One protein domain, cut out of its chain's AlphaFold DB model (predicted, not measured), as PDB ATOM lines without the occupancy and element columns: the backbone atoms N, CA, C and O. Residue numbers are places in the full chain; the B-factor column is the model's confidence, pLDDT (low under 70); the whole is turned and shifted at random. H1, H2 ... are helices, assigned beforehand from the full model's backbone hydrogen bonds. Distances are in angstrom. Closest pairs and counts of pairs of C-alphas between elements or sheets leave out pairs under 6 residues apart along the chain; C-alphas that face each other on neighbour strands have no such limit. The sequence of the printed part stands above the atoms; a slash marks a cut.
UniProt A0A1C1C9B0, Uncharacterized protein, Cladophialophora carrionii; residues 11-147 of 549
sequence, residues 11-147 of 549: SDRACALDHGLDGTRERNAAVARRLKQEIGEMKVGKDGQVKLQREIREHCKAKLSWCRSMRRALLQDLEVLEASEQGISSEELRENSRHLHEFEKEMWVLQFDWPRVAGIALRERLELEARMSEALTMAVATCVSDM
ATOM      1  N   SER A  11     -48.043  -6.773  23.248       57.56
ATOM      2  CA  SER A  11     -48.960  -7.920  23.201       57.56
ATOM      3  C   SER A  11     -50.372  -7.531  23.631       57.56
ATOM      4  O   SER A  11     -51.329  -8.025  23.045       57.56
ATOM      5  N   ASP A  12     -50.512  -6.678  24.645       70.67
ATOM      6  CA  ASP A  12     -51.817  -6.212  25.114       70.67
ATOM      7  C   ASP A  12     -52.483  -5.287  24.081       70.67
ATOM      8  O   ASP A  12     -53.687  -5.403  23.860       70.67
ATOM      9  N   ARG A  13     -51.719  -4.437  23.375       70.79
ATOM     10  CA  ARG A  13     -52.229  -3.650  22.235       70.79
ATOM     11  C   ARG A  13     -52.676  -4.536  21.076       70.79
ATOM     12  O   ARG A  13     -53.766  -4.322  20.561       70.79
ATOM     13  N   ALA A  14     -51.888  -5.542  20.699       65.74
ATOM     14  CA  ALA A  14     -52.265  -6.476  19.636       65.74
ATOM     15  C   ALA A  14     -53.541  -7.259  19.997       65.74
ATOM     16  O   ALA A  14     -54.455  -7.368  19.185       65.74
ATOM     17  N   CYS A  15     -53.651  -7.728  21.244       70.29
ATOM     18  CA  CYS A  15     -54.873  -8.335  21.781       70.29
ATOM     19  C   CYS A  15     -56.075  -7.373  21.780       70.29
ATOM     20  O   CYS A  15     -57.199  -7.798  21.519       70.29
ATOM     21  N   ALA A  16     -55.852  -6.080  22.036       73.40
ATOM     22  CA  ALA A  16     -56.902  -5.063  21.971       73.40
ATOM     23  C   ALA A  16     -57.373  -4.771  20.533       73.40
ATOM     24  O   ALA A  16     -58.511  -4.339  20.353       73.40
ATOM     25  N   LEU A  17     -56.521  -5.003  19.528       76.14
ATOM     26  CA  LEU A  17     -56.833  -4.804  18.109       76.14
ATOM     27  C   LEU A  17     -57.454  -6.049  17.449       76.14
ATOM     28  O   LEU A  17     -58.272  -5.903  16.543       76.14
ATOM     29  N   ASP A  18     -57.122  -7.258  17.915       76.60
ATOM     30  CA  ASP A  18     -57.664  -8.521  17.396       76.60
ATOM     31  C   ASP A  18     -58.098  -9.471  18.528       76.60
ATOM     32  O   ASP A  18     -57.292 -10.171  19.150       76.60
ATOM     33  N   HIS A  19     -59.414  -9.571  18.746       76.36
ATOM     34  CA  HIS A  19     -60.018 -10.495  19.714       76.36
ATOM     35  C   HIS A  19     -59.677 -11.980  19.459       76.36
ATOM     36  O   HIS A  19     -59.749 -12.808  20.373       76.36
ATOM     37  N   GLY A  20     -59.284 -12.353  18.236       77.92
ATOM     38  CA  GLY A  20     -58.802 -13.695  17.908       77.92
ATOM     39  C   GLY A  20     -57.454 -14.029  18.560       77.92
ATOM     40  O   GLY A  20     -57.199 -15.195  18.912       77.92
ATOM     41  N   LEU A  21     -56.607 -13.018  18.786       72.03
ATOM     42  CA  LEU A  21     -55.329 -13.173  19.484       72.03
ATOM     43  C   LEU A  21     -55.535 -13.453  20.972       72.03
ATOM     44  O   LEU A  21     -54.850 -14.326  21.511       72.03
ATOM     45  N   ASP A  22     -56.533 -12.833  21.604       72.14
ATOM     46  CA  ASP A  22     -56.900 -13.114  22.999       72.14
ATOM     47  C   ASP A  22     -57.287 -14.581  23.202       72.14
ATOM     48  O   ASP A  22     -56.726 -15.275  24.057       72.14
ATOM     49  N   GLY A  23     -58.152 -15.117  22.333       76.66
ATOM     50  CA  GLY A  23     -58.541 -16.530  22.390       76.66
ATOM     51  C   GLY A  23     -57.376 -17.498  22.138       76.66
ATOM     52  O   GLY A  23     -57.404 -18.652  22.577       76.66
ATOM     53  N   THR A  24     -56.336 -17.062  21.426       70.99
ATOM     54  CA  THR A  24     -55.116 -17.854  21.201       70.99
ATOM     55  C   THR A  24     -54.183 -17.789  22.410       70.99
ATOM     56  O   THR A  24     -53.682 -18.823  22.860       70.99
ATOM     57  N   ARG A  25     -54.003 -16.597  22.989       69.55
ATOM     58  CA  ARG A  25     -53.233 -16.362  24.217       69.55
ATOM     59  C   ARG A  25     -53.799 -17.166  25.384       69.55
ATOM     60  O   ARG A  25     -53.046 -17.844  26.085       69.55
ATOM     61  N   GLU A  26     -55.117 -17.165  25.550       74.29
ATOM     62  CA  GLU A  26     -55.780 -17.888  26.633       74.29
ATOM     63  C   GLU A  26     -55.703 -19.412  26.460       74.29
ATOM     64  O   GLU A  26     -55.415 -20.127  27.425       74.29
ATOM     65  N   ARG A  27     -55.842 -19.922  25.226       72.62
ATOM     66  CA  ARG A  27     -55.609 -21.347  24.921       72.62
ATOM     67  C   ARG A  27     -54.173 -21.769  25.226       72.62
ATOM     68  O   ARG A  27     -53.974 -22.795  25.879       72.62
ATOM     69  N   ASN A  28     -53.184 -20.966  24.836       67.71
ATOM     70  CA  ASN A  28     -51.777 -21.239  25.142       67.71
ATOM     71  C   ASN A  28     -51.521 -21.245  26.658       67.71
ATOM     72  O   ASN A  28     -50.870 -22.155  27.177       67.71
ATOM     73  N   ALA A  29     -52.093 -20.284  27.391       71.54
ATOM     74  CA  ALA A  29     -52.005 -20.231  28.848       71.54
ATOM     75  C   ALA A  29     -52.694 -21.435  29.523       71.54
ATOM     76  O   ALA A  29     -52.171 -21.981  30.497       71.54
ATOM     77  N   ALA A  30     -53.842 -21.886  29.009       74.22
ATOM     78  CA  ALA A  30     -54.551 -23.059  29.517       74.22
ATOM     79  C   ALA A  30     -53.748 -24.355  29.318       74.22
ATOM     80  O   ALA A  30     -53.623 -25.144  30.257       74.22
ATOM     81  N   VAL A  31     -53.140 -24.543  28.140       67.17
ATOM     82  CA  VAL A  31     -52.241 -25.677  27.866       67.17
ATOM     83  C   VAL A  31     -51.036 -25.650  28.811       67.17
ATOM     84  O   VAL A  31     -50.718 -26.670  29.422       67.17
ATOM     85  N   ALA A  32     -50.422 -24.482  29.022       65.52
ATOM     86  CA  ALA A  32     -49.309 -24.330  29.960       65.52
ATOM     87  C   ALA A  32     -49.701 -24.678  31.412       65.52
ATOM     88  O   ALA A  32     -48.940 -25.345  32.117       65.52
ATOM     89  N   ARG A  33     -50.903 -24.279  31.861       74.37
ATOM     90  CA  ARG A  33     -51.433 -24.628  33.194       74.37
ATOM     91  C   ARG A  33     -51.664 -26.132  33.353       74.37
ATOM     92  O   ARG A  33     -51.269 -26.687  34.377       74.37
ATOM     93  N   ARG A  34     -52.251 -26.790  32.349       73.74
ATOM     94  CA  ARG A  34     -52.485 -28.243  32.363       73.74
ATOM     95  C   ARG A  34     -51.171 -29.028  32.422       73.74
ATOM     96  O   ARG A  34     -51.026 -29.913  33.259       73.74
ATOM     97  N   LEU A  35     -50.189 -28.653  31.601       58.49
ATOM     98  CA  LEU A  35     -48.864 -29.287  31.603       58.49
ATOM     99  C   LEU A  35     -48.147 -29.122  32.950       58.49
ATOM    100  O   LEU A  35     -47.485 -30.045  33.417       58.49
ATOM    101  N   LYS A  36     -48.316 -27.976  33.624       66.25
ATOM    102  CA  LYS A  36     -47.762 -27.761  34.968       66.25
ATOM    103  C   LYS A  36     -48.314 -28.757  35.998       66.25
ATOM    104  O   LYS A  36     -47.559 -29.166  36.875       66.25
ATOM    105  N   GLN A  37     -49.591 -29.139  35.899       72.53
ATOM    106  CA  GLN A  37     -50.188 -30.148  36.781       72.53
ATOM    107  C   GLN A  37     -49.682 -31.559  36.460       72.53
ATOM    108  O   GLN A  37     -49.273 -32.265  37.373       72.53
ATOM    109  N   GLU A  38     -49.634 -31.948  35.182       67.11
ATOM    110  CA  GLU A  38     -49.241 -33.314  34.796       67.11
ATOM    111  C   GLU A  38     -47.754 -33.624  35.073       67.11
ATOM    112  O   GLU A  38     -47.399 -34.772  35.337       67.11
ATOM    113  N   ILE A  39     -46.862 -32.623  35.041       57.01
ATOM    114  CA  ILE A  39     -45.417 -32.861  35.223       57.01
ATOM    115  C   ILE A  39     -45.009 -32.975  36.704       57.01
ATOM    116  O   ILE A  39     -43.974 -33.567  37.000       57.01
ATOM    117  N   GLY A  40     -45.828 -32.502  37.650       60.29
ATOM    118  CA  GLY A  40     -45.553 -32.676  39.083       60.29
ATOM    119  C   GLY A  40     -45.488 -34.143  39.540       60.29
ATOM    120  O   GLY A  40     -44.967 -34.417  40.616       60.29
ATOM    121  N   GLU A  41     -45.977 -35.084  38.726       57.48
ATOM    122  CA  GLU A  41     -46.173 -36.485  39.120       57.48
ATOM    123  C   GLU A  41     -45.277 -37.496  38.370       57.48
ATOM    124  O   GLU A  41     -45.231 -38.670  38.740       57.48
ATOM    125  N   MET A  42     -44.517 -37.088  37.342       54.92
ATOM    126  CA  MET A  42     -43.770 -38.030  36.488       54.92
ATOM    127  C   MET A  42     -42.283 -38.154  36.858       54.92
ATOM    128  O   MET A  42     -41.453 -37.349  36.440       54.92
ATOM    129  N   LYS A  43     -41.909 -39.253  37.530       58.93
ATOM    130  CA  LYS A  43     -40.538 -39.793  37.442       58.93
ATOM    131  C   LYS A  43     -40.330 -40.314  36.015       58.93
ATOM    132  O   LYS A  43     -40.959 -41.292  35.618       58.93
ATOM    133  N   VAL A  44     -39.499 -39.631  35.228       60.84
ATOM    134  CA  VAL A  44     -39.341 -39.866  33.782       60.84
ATOM    135  C   VAL A  44     -38.601 -41.186  33.525       60.84
ATOM    136  O   VAL A  44     -37.380 -41.229  33.420       60.84
ATOM    137  N   GLY A  45     -39.344 -42.293  33.434       74.01
ATOM    138  CA  GLY A  45     -38.859 -43.521  32.792       74.01
ATOM    139  C   GLY A  45     -38.646 -43.317  31.283       74.01
ATOM    140  O   GLY A  45     -38.974 -42.258  30.748       74.01
ATOM    141  N   LYS A  46     -38.145 -44.334  30.563       77.04
ATOM    142  CA  LYS A  46     -37.971 -44.274  29.091       77.04
ATOM    143  C   LYS A  46     -39.251 -43.825  28.364       77.04
ATOM    144  O   LYS A  46     -39.183 -43.003  27.453       77.04
ATOM    145  N   ASP A  47     -40.412 -44.271  28.839       80.05
ATOM    146  CA  ASP A  47     -41.723 -43.859  28.316       80.05
ATOM    147  C   ASP A  47     -42.003 -42.364  28.534       80.05
ATOM    148  O   ASP A  47     -42.589 -41.693  27.681       80.05
ATOM    149  N   GLY A  48     -41.518 -41.815  29.649       82.29
ATOM    150  CA  GLY A  48     -41.596 -40.392  29.953       82.29
ATOM    151  C   GLY A  48     -40.777 -39.545  28.980       82.29
ATOM    152  O   GLY A  48     -41.238 -38.480  28.585       82.29
ATOM    153  N   GLN A  49     -39.611 -40.017  28.528       81.09
ATOM    154  CA  GLN A  49     -38.788 -39.278  27.562       81.09
ATOM    155  C   GLN A  49     -39.458 -39.205  26.182       81.09
ATOM    156  O   GLN A  49     -39.454 -38.146  25.555       81.09
ATOM    157  N   VAL A  50     -40.087 -40.296  25.731       84.03
ATOM    158  CA  VAL A  50     -40.859 -40.316  24.475       84.03
ATOM    159  C   VAL A  50     -42.077 -39.393  24.571       84.03
ATOM    160  O   VAL A  50     -42.360 -38.641  23.633       84.03
ATOM    161  N   LYS A  51     -42.781 -39.402  25.713       87.45
ATOM    162  CA  LYS A  51     -43.885 -38.467  25.980       87.45
ATOM    163  C   LYS A  51     -43.393 -37.015  25.942       87.45
ATOM    164  O   LYS A  51     -43.979 -36.199  25.238       87.45
ATOM    165  N   LEU A  52     -42.268 -36.725  26.595       86.79
ATOM    166  CA  LEU A  52     -41.672 -35.390  26.656       86.79
ATOM    167  C   LEU A  52     -41.215 -34.887  25.279       86.79
ATOM    168  O   LEU A  52     -41.468 -33.740  24.924       86.79
ATOM    169  N   GLN A  53     -40.605 -35.747  24.458       86.07
ATOM    170  CA  GLN A  53     -40.249 -35.417  23.072       86.07
ATOM    171  C   GLN A  53     -41.478 -35.078  22.223       86.07
ATOM    172  O   GLN A  53     -41.440 -34.145  21.419       86.07
ATOM    173  N   ARG A  54     -42.578 -35.819  22.405       89.44
ATOM    174  CA  ARG A  54     -43.850 -35.529  21.734       89.44
ATOM    175  C   ARG A  54     -44.404 -34.174  22.171       89.44
ATOM    176  O   ARG A  54     -44.795 -33.388  21.315       89.44
ATOM    177  N   GLU A  55     -44.389 -33.883  23.470       88.89
ATOM    178  CA  GLU A  55     -44.826 -32.594  24.021       88.89
ATOM    179  C   GLU A  55     -43.989 -31.425  23.488       88.89
ATOM    180  O   GLU A  55     -44.553 -30.430  23.035       88.89
ATOM    181  N   ILE A  56     -42.659 -31.564  23.455       89.10
ATOM    182  CA  ILE A  56     -41.751 -30.570  22.860       89.10
ATOM    183  C   ILE A  56     -42.108 -30.329  21.397       89.10
ATOM    184  O   ILE A  56     -42.206 -29.182  20.966       89.10
ATOM    185  N   ARG A  57     -42.346 -31.396  20.630       89.87
ATOM    186  CA  ARG A  57     -42.698 -31.287  19.212       89.87
ATOM    187  C   ARG A  57     -44.006 -30.528  19.001       89.87
ATOM    188  O   ARG A  57     -44.074 -29.679  18.115       89.87
ATOM    189  N   GLU A  58     -45.026 -30.809  19.807       90.28
ATOM    190  CA  GLU A  58     -46.294 -30.074  19.756       90.28
ATOM    191  C   GLU A  58     -46.117 -28.610  20.182       90.28
ATOM    192  O   GLU A  58     -46.684 -27.714  19.555       90.28
ATOM    193  N   HIS A  59     -45.253 -28.331  21.163       88.98
ATOM    194  CA  HIS A  59     -44.936 -26.962  21.563       88.98
ATOM    195  C   HIS A  59     -44.186 -26.192  20.458       88.98
ATOM    196  O   HIS A  59     -44.559 -25.057  20.152       88.98
ATOM    197  N   CYS A  60     -43.222 -26.821  19.772       88.89
ATOM    198  CA  CYS A  60     -42.551 -26.248  18.599       88.89
ATOM    199  C   CYS A  60     -43.541 -25.926  17.473       88.89
ATOM    200  O   CYS A  60     -43.468 -24.850  16.884       88.89
ATOM    201  N   LYS A  61     -44.493 -26.827  17.180       90.96
ATOM    202  CA  LYS A  61     -45.538 -26.587  16.169       90.96
ATOM    203  C   LYS A  61     -46.438 -25.411  16.550       90.96
ATOM    204  O   LYS A  61     -46.725 -24.569  15.699       90.96
ATOM    205  N   ALA A  62     -46.861 -25.335  17.812       88.50
ATOM    206  CA  ALA A  62     -47.684 -24.238  18.311       88.50
ATOM    207  C   ALA A  62     -46.940 -22.894  18.233       88.50
ATOM    208  O   ALA A  62     -47.486 -21.920  17.715       88.50
ATOM    209  N   LYS A  63     -45.670 -22.856  18.661       90.93
ATOM    210  CA  LYS A  63     -44.810 -21.667  18.561       90.93
ATOM    211  C   LYS A  63     -44.571 -21.268  17.101       90.93
ATOM    212  O   LYS A  63     -44.681 -20.089  16.787       90.93
ATOM    213  N   LEU A  64     -44.331 -22.220  16.195       91.49
ATOM    214  CA  LEU A  64     -44.177 -21.949  14.760       91.49
ATOM    215  C   LEU A  64     -45.458 -21.354  14.155       91.49
ATOM    216  O   LEU A  64     -45.387 -20.408  13.375       91.49
ATOM    217  N   SER A  65     -46.625 -21.882  14.531       91.26
ATOM    218  CA  SER A  65     -47.925 -21.326  14.133       91.26
ATOM    219  C   SER A  65     -48.097 -19.886  14.629       91.26
ATOM    220  O   SER A  65     -48.475 -19.005  13.859       91.26
ATOM    221  N   TRP A  66     -47.735 -19.623  15.889       90.34
ATOM    222  CA  TRP A  66     -47.761 -18.278  16.461       90.34
ATOM    223  C   TRP A  66     -46.807 -17.315  15.739       90.34
ATOM    224  O   TRP A  66     -47.243 -16.235  15.350       90.34
ATOM    225  N   CYS A  67     -45.563 -17.720  15.457       89.74
ATOM    226  CA  CYS A  67     -44.610 -16.884  14.713       89.74
ATOM    227  C   CYS A  67     -45.123 -16.555  13.302       89.74
ATOM    228  O   CYS A  67     -45.001 -15.422  12.852       89.74
ATOM    229  N   ARG A  68     -45.769 -17.511  12.614       91.01
ATOM    230  CA  ARG A  68     -46.408 -17.266  11.305       91.01
ATOM    231  C   ARG A  68     -47.551 -16.258  11.388       91.01
ATOM    232  O   ARG A  68     -47.734 -15.472  10.463       91.01
ATOM    233  N   SER A  69     -48.349 -16.300  12.451       91.10
ATOM    234  CA  SER A  69     -49.401 -15.305  12.672       91.10
ATOM    235  C   SER A  69     -48.818 -13.931  12.982       91.10
ATOM    236  O   SER A  69     -49.272 -12.958  12.394       91.10
ATOM    237  N   MET A  70     -47.769 -13.856  13.805       90.63
ATOM    238  CA  MET A  70     -47.105 -12.589  14.120       90.63
ATOM    239  C   MET A  70     -46.425 -11.972  12.895       90.63
ATOM    240  O   MET A  70     -46.583 -10.787  12.645       90.63
ATOM    241  N   ARG A  71     -45.766 -12.787  12.060       89.65
ATOM    242  CA  ARG A  71     -45.221 -12.347  10.768       89.65
ATOM    243  C   ARG A  71     -46.301 -11.730   9.876       89.65
ATOM    244  O   ARG A  71     -46.057 -10.706   9.258       89.65
ATOM    245  N   ARG A  72     -47.490 -12.343   9.801       91.27
ATOM    246  CA  ARG A  72     -48.615 -11.789   9.025       91.27
ATOM    247  C   ARG A  72     -49.105 -10.460   9.596       91.27
ATOM    248  O   ARG A  72     -49.318  -9.549   8.813       91.27
ATOM    249  N   ALA A  73     -49.239 -10.354  10.918       87.49
ATOM    250  CA  ALA A  73     -49.637  -9.111  11.575       87.49
ATOM    251  C   ALA A  73     -48.618  -7.985  11.326       87.49
ATOM    252  O   ALA A  73     -49.002  -6.920  10.876       87.49
ATOM    253  N   LEU A  74     -47.318  -8.250  11.496       87.35
ATOM    254  CA  LEU A  74     -46.262  -7.257  11.255       87.35
ATOM    255  C   LEU A  74     -46.188  -6.793   9.795       87.35
ATOM    256  O   LEU A  74     -45.936  -5.618   9.545       87.35
ATOM    257  N   LEU A  75     -46.424  -7.697   8.836       87.64
ATOM    258  CA  LEU A  75     -46.508  -7.340   7.416       87.64
ATOM    259  C   LEU A  75     -47.739  -6.474   7.114       87.64
ATOM    260  O   LEU A  75     -47.626  -5.528   6.345       87.64
ATOM    261  N   GLN A  76     -48.886  -6.763   7.738       87.81
ATOM    262  CA  GLN A  76     -50.084  -5.919   7.632       87.81
ATOM    263  C   GLN A  76     -49.864  -4.548   8.278       87.81
ATOM    264  O   GLN A  76     -50.255  -3.539   7.705       87.81
ATOM    265  N   ASP A  77     -49.205  -4.498   9.436       83.75
ATOM    266  CA  ASP A  77     -48.839  -3.240  10.087       83.75
ATOM    267  C   ASP A  77     -47.898  -2.428   9.193       83.75
ATOM    268  O   ASP A  77     -48.072  -1.222   9.073       83.75
ATOM    269  N   LEU A  78     -46.931  -3.073   8.532       84.49
ATOM    270  CA  LEU A  78     -46.019  -2.416   7.595       84.49
ATOM    271  C   LEU A  78     -46.773  -1.837   6.386       84.49
ATOM    272  O   LEU A  78     -46.560  -0.677   6.058       84.49
ATOM    273  N   GLU A  79     -47.718  -2.582   5.810       86.47
ATOM    274  CA  GLU A  79     -48.589  -2.112   4.719       86.47
ATOM    275  C   GLU A  79     -49.474  -0.923   5.149       86.47
ATOM    276  O   GLU A  79     -49.582   0.076   4.436       86.47
ATOM    277  N   VAL A  80     -50.074  -0.980   6.346       83.55
ATOM    278  CA  VAL A  80     -50.890   0.117   6.904       83.55
ATOM    279  C   VAL A  80     -50.038   1.352   7.194       83.55
ATOM    280  O   VAL A  80     -50.472   2.479   6.943       83.55
ATOM    281  N   LEU A  81     -48.835   1.151   7.729       78.89
ATOM    282  CA  LEU A  81     -47.886   2.219   8.006       78.89
ATOM    283  C   LEU A  81     -47.426   2.887   6.701       78.89
ATOM    284  O   LEU A  81     -47.399   4.115   6.642       78.89
ATOM    285  N   GLU A  82     -47.129   2.113   5.653       81.01
ATOM    286  CA  GLU A  82     -46.744   2.627   4.328       81.01
ATOM    287  C   GLU A  82     -47.878   3.408   3.649       81.01
ATOM    288  O   GLU A  82     -47.616   4.395   2.961       81.01
ATOM    289  N   ALA A  83     -49.136   3.026   3.891       86.13
ATOM    290  CA  ALA A  83     -50.316   3.726   3.379       86.13
ATOM    291  C   ALA A  83     -50.710   4.987   4.181       86.13
ATOM    292  O   ALA A  83     -51.543   5.773   3.724       86.13
ATOM    293  N   SER A  84     -50.166   5.189   5.385       83.37
ATOM    294  CA  SER A  84     -50.545   6.303   6.258       83.37
ATOM    295  C   SER A  84     -49.907   7.625   5.817       83.37
ATOM    296  O   SER A  84     -48.688   7.787   5.840       83.37
ATOM    297  N   GLU A  85     -50.734   8.635   5.524       78.83
ATOM    298  CA  GLU A  85     -50.280  10.003   5.213       78.83
ATOM    299  C   GLU A  85     -49.523  10.680   6.374       78.83
ATOM    300  O   GLU A  85     -48.838  11.682   6.169       78.83
ATOM    301  N   GLN A  86     -49.633  10.161   7.604       78.19
ATOM    302  CA  GLN A  86     -49.059  10.797   8.798       78.19
ATOM    303  C   GLN A  86     -47.540  10.600   8.953       78.19
ATOM    304  O   GLN A  86     -46.956  11.184   9.863       78.19
ATOM    305  N   GLY A  87     -46.895   9.867   8.040       76.61
ATOM    306  CA  GLY A  87     -45.453   9.630   8.039       76.61
ATOM    307  C   GLY A  87     -45.031   8.643   9.127       76.61
ATOM    308  O   GLY A  87     -45.161   8.908  10.319       76.61
ATOM    309  N   ILE A  88     -44.483   7.498   8.724       81.51
ATOM    310  CA  ILE A  88     -43.877   6.538   9.653       81.51
ATOM    311  C   ILE A  88     -42.587   7.148  10.186       81.51
ATOM    312  O   ILE A  88     -41.739   7.602   9.406       81.51
ATOM    313  N   SER A  89     -42.377   7.126  11.501       86.80
ATOM    314  CA  SER A  89     -41.048   7.462  11.998       86.80
ATOM    315  C   SER A  89     -40.044   6.407  11.513       86.80
ATOM    316  O   SER A  89     -40.290   5.201  11.549       86.80
ATOM    317  N   SER A  90     -38.856   6.836  11.080       86.05
ATOM    318  CA  SER A  90     -37.794   5.891  10.683       86.05
ATOM    319  C   SER A  90     -37.414   4.899  11.795       86.05
ATOM    320  O   SER A  90     -36.761   3.893  11.523       86.05
ATOM    321  N   GLU A  91     -37.758   5.205  13.048       90.12
ATOM    322  CA  GLU A  91     -37.560   4.352  14.216       90.12
ATOM    323  C   GLU A  91     -38.599   3.225  14.277       90.12
ATOM    324  O   GLU A  91     -38.205   2.070  14.412       90.12
ATOM    325  N   GLU A  92     -39.886   3.516  14.061       86.69
ATOM    326  CA  GLU A  92     -40.951   2.500  13.996       86.69
ATOM    327  C   GLU A  92     -40.727   1.506  12.853       86.69
ATOM    328  O   GLU A  92     -40.862   0.298  13.053       86.69
ATOM    329  N   LEU A  93     -40.314   1.984  11.673       86.53
ATOM    330  CA  LEU A  93     -40.013   1.103  10.540       86.53
ATOM    331  C   LEU A  93     -38.819   0.179  10.838       86.53
ATOM    332  O   LEU A  93     -38.846  -1.011  10.510       86.53
ATOM    333  N   ARG A  94     -37.775   0.714  11.489       88.06
ATOM    334  CA  ARG A  94     -36.605  -0.068  11.921       88.06
ATOM    335  C   ARG A  94     -36.980  -1.101  12.979       88.06
ATOM    336  O   ARG A  94     -36.490  -2.226  12.910       88.06
ATOM    337  N   GLU A  95     -37.850  -0.745  13.917       89.64
ATOM    338  CA  GLU A  95     -38.327  -1.647  14.964       89.64
ATOM    339  C   GLU A  95     -39.186  -2.782  14.391       89.64
ATOM    340  O   GLU A  95     -38.928  -3.951  14.681       89.64
ATOM    341  N   ASN A  96     -40.136  -2.468  13.503       88.05
ATOM    342  CA  ASN A  96     -40.957  -3.475  12.829       88.05
ATOM    343  C   ASN A  96     -40.077  -4.432  12.003       88.05
ATOM    344  O   ASN A  96     -40.155  -5.652  12.158       88.05
ATOM    345  N   SER A  97     -39.136  -3.887  11.224       86.78
ATOM    346  CA  SER A  97     -38.181  -4.691  10.447       86.78
ATOM    347  C   SER A  97     -37.321  -5.599  11.332       86.78
ATOM    348  O   SER A  97     -37.079  -6.760  10.989       86.78
ATOM    349  N   ARG A  98     -36.878  -5.100  12.495       89.91
ATOM    350  CA  ARG A  98     -36.123  -5.889  13.476       89.91
ATOM    351  C   ARG A  98     -36.955  -7.057  14.001       89.91
ATOM    352  O   ARG A  98     -36.475  -8.189  13.971       89.91
ATOM    353  N   HIS A  99     -38.194  -6.807  14.422       89.19
ATOM    354  CA  HIS A  99     -39.089  -7.856  14.909       89.19
ATOM    355  C   HIS A  99     -39.426  -8.887  13.832       89.19
ATOM    356  O   HIS A  99     -39.384 -10.088  14.101       89.19
ATOM    357  N   LEU A 100     -39.702  -8.448  12.601       88.79
ATOM    358  CA  LEU A 100     -39.957  -9.347  11.475       88.79
ATOM    359  C   LEU A 100     -38.776 -10.305  11.269       88.79
ATOM    360  O   LEU A 100     -38.963 -11.519  11.184       88.79
ATOM    361  N   HIS A 101     -37.556  -9.767  11.288       87.45
ATOM    362  CA  HIS A 101     -36.333 -10.547  11.145       87.45
ATOM    363  C   HIS A 101     -36.099 -11.526  12.314       87.45
ATOM    364  O   HIS A 101     -35.676 -12.666  12.101       87.45
ATOM    365  N   GLU A 102     -36.401 -11.124  13.552       89.99
ATOM    366  CA  GLU A 102     -36.363 -12.006  14.728       89.99
ATOM    367  C   GLU A 102     -37.373 -13.161  14.615       89.99
ATOM    368  O   GLU A 102     -37.028 -14.318  14.876       89.99
ATOM    369  N   PHE A 103     -38.597 -12.896  14.145       89.84
ATOM    370  CA  PHE A 103     -39.584 -13.952  13.911       89.84
ATOM    371  C   PHE A 103     -39.173 -14.897  12.789       89.84
ATOM    372  O   PHE A 103     -39.383 -16.103  12.906       89.84
ATOM    373  N   GLU A 104     -38.560 -14.396  11.720       88.53
ATOM    374  CA  GLU A 104     -38.072 -15.240  10.629       88.53
ATOM    375  C   GLU A 104     -36.928 -16.159  11.078       88.53
ATOM    376  O   GLU A 104     -36.932 -17.346  10.726       88.53
ATOM    377  N   LYS A 105     -36.028 -15.666  11.944       88.72
ATOM    378  CA  LYS A 105     -35.017 -16.473  12.654       88.72
ATOM    379  C   LYS A 105     -35.653 -17.598  13.463       88.72
ATOM    380  O   LYS A 105     -35.315 -18.768  13.265       88.72
ATOM    381  N   GLU A 106     -36.590 -17.262  14.353       92.64
ATOM    382  CA  GLU A 106     -37.281 -18.253  15.185       92.64
ATOM    383  C   GLU A 106     -38.036 -19.277  14.329       92.64
ATOM    384  O   GLU A 106     -37.928 -20.484  14.552       92.64
ATOM    385  N   MET A 107     -38.768 -18.816  13.308       91.54
ATOM    386  CA  MET A 107     -39.495 -19.677  12.375       91.54
ATOM    387  C   MET A 107     -38.565 -20.654  11.667       91.54
ATOM    388  O   MET A 107     -38.917 -21.825  11.506       91.54
ATOM    389  N   TRP A 108     -37.391 -20.188  11.239       88.10
ATOM    390  CA  TRP A 108     -36.401 -21.030  10.586       88.10
ATOM    391  C   TRP A 108     -35.891 -22.121  11.531       88.10
ATOM    392  O   TRP A 108     -35.943 -23.302  11.177       88.10
ATOM    393  N   VAL A 109     -35.493 -21.752  12.754       88.49
ATOM    394  CA  VAL A 109     -35.034 -22.700  13.785       88.49
ATOM    395  C   VAL A 109     -36.103 -23.749  14.077       88.49
ATOM    396  O   VAL A 109     -35.825 -24.948  14.065       88.49
ATOM    397  N   LEU A 110     -37.348 -23.317  14.281       89.90
ATOM    398  CA  LEU A 110     -38.469 -24.205  14.585       89.90
ATOM    399  C   LEU A 110     -38.828 -25.135  13.418       89.90
ATOM    400  O   LEU A 110     -39.338 -26.231  13.651       89.90
ATOM    401  N   GLN A 111     -38.585 -24.713  12.173       88.65
ATOM    402  CA  GLN A 111     -38.912 -25.497  10.983       88.65
ATOM    403  C   GLN A 111     -37.810 -26.495  10.602       88.65
ATOM    404  O   GLN A 111     -38.138 -27.620  10.222       88.65
ATOM    405  N   PHE A 112     -36.532 -26.111  10.692       84.49
ATOM    406  CA  PHE A 112     -35.421 -26.911  10.149       84.49
ATOM    407  C   PHE A 112     -34.452 -27.452  11.194       84.49
ATOM    408  O   PHE A 112     -33.872 -28.506  10.960       84.49
ATOM    409  N   ASP A 113     -34.305 -26.790  12.342       84.35
ATOM    410  CA  ASP A 113     -33.373 -27.198  13.405       84.35
ATOM    411  C   ASP A 113     -34.111 -27.686  14.666       84.35
ATOM    412  O   ASP A 113     -33.597 -27.680  15.787       84.35
ATOM    413  N   TRP A 114     -35.355 -28.150  14.490       86.24
ATOM    414  CA  TRP A 114     -36.179 -28.639  15.595       86.24
ATOM    415  C   TRP A 114     -35.531 -29.784  16.400       86.24
ATOM    416  O   TRP A 114     -35.741 -29.799  17.614       86.24
ATOM    417  N   PRO A 115     -34.737 -30.727  15.830       83.12
ATOM    418  CA  PRO A 115     -34.096 -31.769  16.633       83.12
ATOM    419  C   PRO A 115     -33.083 -31.195  17.629       83.12
ATOM    420  O   PRO A 115     -33.002 -31.674  18.761       83.12
ATOM    421  N   ARG A 116     -32.348 -30.142  17.247       81.49
ATOM    422  CA  ARG A 116     -31.424 -29.442  18.145       81.49
ATOM    423  C   ARG A 116     -32.182 -28.673  19.214       81.49
ATOM    424  O   ARG A 116     -31.842 -28.801  20.388       81.49
ATOM    425  N   VAL A 117     -33.245 -27.959  18.831       86.94
ATOM    426  CA  VAL A 117     -34.146 -27.295  19.788       86.94
ATOM    427  C   VAL A 117     -34.680 -28.305  20.801       86.94
ATOM    428  O   VAL A 117     -34.642 -28.046  21.998       86.94
ATOM    429  N   ALA A 118     -35.118 -29.482  20.350       87.38
ATOM    430  CA  ALA A 118     -35.604 -30.528  21.236       87.38
ATOM    431  C   ALA A 118     -34.503 -31.079  22.148       87.38
ATOM    432  O   ALA A 118     -34.748 -31.290  23.331       87.38
ATOM    433  N   GLY A 119     -33.288 -31.273  21.631       83.61
ATOM    434  CA  GLY A 119     -32.140 -31.703  22.428       83.61
ATOM    435  C   GLY A 119     -31.768 -30.707  23.530       83.61
ATOM    436  O   GLY A 119     -31.556 -31.117  24.669       83.61
ATOM    437  N   ILE A 120     -31.729 -29.407  23.215       85.60
ATOM    438  CA  ILE A 120     -31.458 -28.350  24.200       85.60
ATOM    439  C   ILE A 120     -32.626 -28.249  25.184       85.60
ATOM    440  O   ILE A 120     -32.401 -28.320  26.383       85.60
ATOM    441  N   ALA A 121     -33.875 -28.203  24.713       89.18
ATOM    442  CA  ALA A 121     -35.045 -28.098  25.585       89.18
ATOM    443  C   ALA A 121     -35.171 -29.289  26.550       89.18
ATOM    444  O   ALA A 121     -35.522 -29.100  27.712       89.18
ATOM    445  N   LEU A 122     -34.860 -30.513  26.104       87.51
ATOM    446  CA  LEU A 122     -34.802 -31.686  26.983       87.51
ATOM    447  C   LEU A 122     -33.725 -31.531  28.056       87.51
ATOM    448  O   LEU A 122     -33.991 -31.831  29.215       87.51
ATOM    449  N   ARG A 123     -32.531 -31.066  27.673       83.12
ATOM    450  CA  ARG A 123     -31.417 -30.832  28.596       83.12
ATOM    451  C   ARG A 123     -31.787 -29.783  29.641       83.12
ATOM    452  O   ARG A 123     -31.769 -30.093  30.822       83.12
ATOM    453  N   GLU A 124     -32.240 -28.610  29.206       85.16
ATOM    454  CA  GLU A 124     -32.667 -27.512  30.083       85.16
ATOM    455  C   GLU A 124     -33.819 -27.941  31.006       85.16
ATOM    456  O   GLU A 124     -33.824 -27.634  32.198       85.16
ATOM    457  N   ARG A 125     -34.787 -28.715  30.490       83.99
ATOM    458  CA  ARG A 125     -35.907 -29.230  31.292       83.99
ATOM    459  C   ARG A 125     -35.448 -30.213  32.370       83.99
ATOM    460  O   ARG A 125     -36.030 -30.213  33.453       83.99
ATOM    461  N   LEU A 126     -34.473 -31.069  32.062       81.97
ATOM    462  CA  LEU A 126     -33.956 -32.086  32.983       81.97
ATOM    463  C   LEU A 126     -32.945 -31.515  33.986       81.97
ATOM    464  O   LEU A 126     -32.932 -31.961  35.128       81.97
ATOM    465  N   GLU A 127     -32.117 -30.555  33.574       80.39
ATOM    466  CA  GLU A 127     -31.033 -29.996  34.394       80.39
ATOM    467  C   GLU A 127     -31.495 -28.837  35.284       80.39
ATOM    468  O   GLU A 127     -31.101 -28.774  36.445       80.39
ATOM    469  N   LEU A 128     -32.342 -27.934  34.774       77.96
ATOM    470  CA  LEU A 128     -32.753 -26.726  35.505       77.96
ATOM    471  C   LEU A 128     -34.127 -26.839  36.171       77.96
ATOM    472  O   LEU A 128     -34.605 -25.867  36.751       77.96
ATOM    473  N   GLU A 129     -34.816 -27.972  36.007       78.28
ATOM    474  CA  GLU A 129     -36.246 -28.116  36.330       78.28
ATOM    475  C   GLU A 129     -37.126 -27.009  35.689       78.28
ATOM    476  O   GLU A 129     -38.295 -26.822  36.055       78.28
ATOM    477  N   ALA A 130     -36.594 -26.296  34.684       77.78
ATOM    478  CA  ALA A 130     -37.200 -25.127  34.048       77.78
ATOM    479  C   ALA A 130     -38.500 -25.514  33.361       77.78
ATOM    480  O   ALA A 130     -38.563 -26.584  32.754       77.78
ATOM    481  N   ARG A 131     -39.555 -24.689  33.424       84.13
ATOM    482  CA  ARG A 131     -40.846 -25.042  32.796       84.13
ATOM    483  C   ARG A 131     -40.633 -25.367  31.319       84.13
ATOM    484  O   ARG A 131     -39.805 -24.742  30.675       84.13
ATOM    485  N   MET A 132     -41.404 -26.297  30.750       83.32
ATOM    486  CA  MET A 132     -41.225 -26.703  29.345       83.32
ATOM    487  C   MET A 132     -41.199 -25.510  28.372       83.32
ATOM    488  O   MET A 132     -40.396 -25.477  27.447       83.32
ATOM    489  N   SER A 133     -42.039 -24.501  28.610       84.61
ATOM    490  CA  SER A 133     -42.052 -23.267  27.822       84.61
ATOM    491  C   SER A 133     -40.778 -22.431  27.976       84.61
ATOM    492  O   SER A 133     -40.318 -21.847  27.002       84.61
ATOM    493  N   GLU A 134     -40.203 -22.372  29.179       87.27
ATOM    494  CA  GLU A 134     -38.938 -21.672  29.453       87.27
ATOM    495  C   GLU A 134     -37.778 -22.419  28.795       87.27
ATOM    496  O   GLU A 134     -37.025 -21.817  28.037       87.27
ATOM    497  N   ALA A 135     -37.713 -23.743  28.977       88.32
ATOM    498  CA  ALA A 135     -36.727 -24.608  28.339       88.32
ATOM    499  C   ALA A 135     -36.785 -24.515  26.805       88.32
ATOM    500  O   ALA A 135     -35.747 -24.410  26.155       88.32
ATOM    501  N   LEU A 136     -37.988 -24.487  26.212       89.42
ATOM    502  CA  LEU A 136     -38.131 -24.288  24.769       89.42
ATOM    503  C   LEU A 136     -37.702 -22.881  24.344       89.42
ATOM    504  O   LEU A 136     -37.012 -22.740  23.340       89.42
ATOM    505  N   THR A 137     -38.090 -21.848  25.092       89.75
ATOM    506  CA  THR A 137     -37.713 -20.462  24.775       89.75
ATOM    507  C   THR A 137     -36.195 -20.293  24.813       89.75
ATOM    508  O   THR A 137     -35.623 -19.744  23.877       89.75
ATOM    509  N   MET A 138     -35.529 -20.845  25.830       89.37
ATOM    510  CA  MET A 138     -34.068 -20.870  25.926       89.37
ATOM    511  C   MET A 138     -33.434 -21.664  24.784       89.37
ATOM    512  O   MET A 138     -32.468 -21.200  24.181       89.37
ATOM    513  N   ALA A 139     -33.995 -22.824  24.435       90.69
ATOM    514  CA  ALA A 139     -33.501 -23.639  23.332       90.69
ATOM    515  C   ALA A 139     -33.596 -22.919  21.980       90.69
ATOM    516  O   ALA A 139     -32.633 -22.919  21.216       90.69
ATOM    517  N   VAL A 140     -34.731 -22.274  21.696       90.66
ATOM    518  CA  VAL A 140     -34.920 -21.483  20.472       90.66
ATOM    519  C   VAL A 140     -33.974 -20.287  20.465       90.66
ATOM    520  O   VAL A 140     -33.267 -20.107  19.481       90.66
ATOM    521  N   ALA A 141     -33.890 -19.526  21.560       91.56
ATOM    522  CA  ALA A 141     -32.992 -18.376  21.667       91.56
ATOM    523  C   ALA A 141     -31.519 -18.770  21.471       91.56
ATOM    524  O   ALA A 141     -30.786 -18.074  20.770       91.56
ATOM    525  N   THR A 142     -31.102 -19.913  22.021       88.56
ATOM    526  CA  THR A 142     -29.754 -20.468  21.828       88.56
ATOM    527  C   THR A 142     -29.514 -20.791  20.354       88.56
ATOM    528  O   THR A 142     -28.565 -20.295  19.756       88.56
ATOM    529  N   CYS A 143     -30.419 -21.547  19.724       86.21
ATOM    530  CA  CYS A 143     -30.308 -21.885  18.303       86.21
ATOM    531  C   CYS A 143     -30.330 -20.652  17.383       86.21
ATOM    532  O   CYS A 143     -29.642 -20.645  16.367       86.21
ATOM    533  N   VAL A 144     -31.119 -19.627  17.719       87.55
ATOM    534  CA  VAL A 144     -31.187 -18.364  16.970       87.55
ATOM    535  C   VAL A 144     -29.897 -17.559  17.127       87.55
ATOM    536  O   VAL A 144     -29.405 -17.018  16.140       87.55
ATOM    537  N   SER A 145     -29.332 -17.503  18.335       84.87
ATOM    538  CA  SER A 145     -28.082 -16.778  18.616       84.87
ATOM    539  C   SER A 145     -26.873 -17.419  17.934       84.87
ATOM    540  O   SER A 145     -25.964 -16.715  17.507       84.87
ATOM    541  N   ASP A 146     -26.891 -18.745  17.784       79.19
ATOM    542  CA  ASP A 146     -25.862 -19.503  17.065       79.19
ATOM    543  C   ASP A 146     -26.003 -19.405  15.531       79.19
ATOM    544  O   ASP A 146     -25.178 -19.950  14.794       79.19
ATOM    545  N   MET A 147     -27.060 -18.757  15.026       76.00
ATOM    546  CA  MET A 147     -27.283 -18.601  13.592       76.00
ATOM    547  C   MET A 147     -26.434 -17.437  13.053       76.00
ATOM    548  O   MET A 147     -26.530 -16.324  13.576       76.00
TER     549      MET A 147
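What this domain is: This is residues 11 to 147 of the 549 residues of an uncharacterized protein of Cladophialophora carrionii (UniProt A0A1C1C9B0). One long helix, H3, makes the long axis; H4 folds back along it as a hairpin, and H5 and H6 cross its first half. H2, after short H1, runs loosely along the other side of H3. The printed part has 137 residues with six named helices, H1 to H6 in order, class all helix; it is only just loose, close to compact, radius of gyration of the C-alphas 17.5 A, spans 61 by 33 by 21 A.

Where its parts are: H1 is residues 11 to 17, from C-alpha 11 at (-48.960, -7.920, 23.201); H2 is 19 to 39, 30.9 A; H3 46 to 83, 55.8 A; H4 90 to 112, 32.9 A; H5 114 to 127; H6 132 to 145, ending at C-alpha 145 (-28.082, -16.778, 18.616).

How they stand to each other: H1 and H2 only just touch, only at the corner, with 3 pairs of C-alphas within 8 A, the closest Cys 15 and Asp 22, 5.3 A. H2 and H3 are near each other. H3 touches H4 with residues 60 to 78 alone, at a shallow tilt of 29 degrees, opposite ways; the closest C-alphas, Leu 64 and Met 107, are 5.7 A apart. H5 and H6 touch at a steep tilt of 53 degrees, closest C-alphas Ala 121 and Ala 135, 4.8 A. In H1 to H6 every O i to N i+4 pair is within hydrogen-bond range.

The domain as a whole: The printed part has no cut and no long link. Mean pLDDT of the printed part is 81.9; 15 residues are under 70, among them 38 to 44.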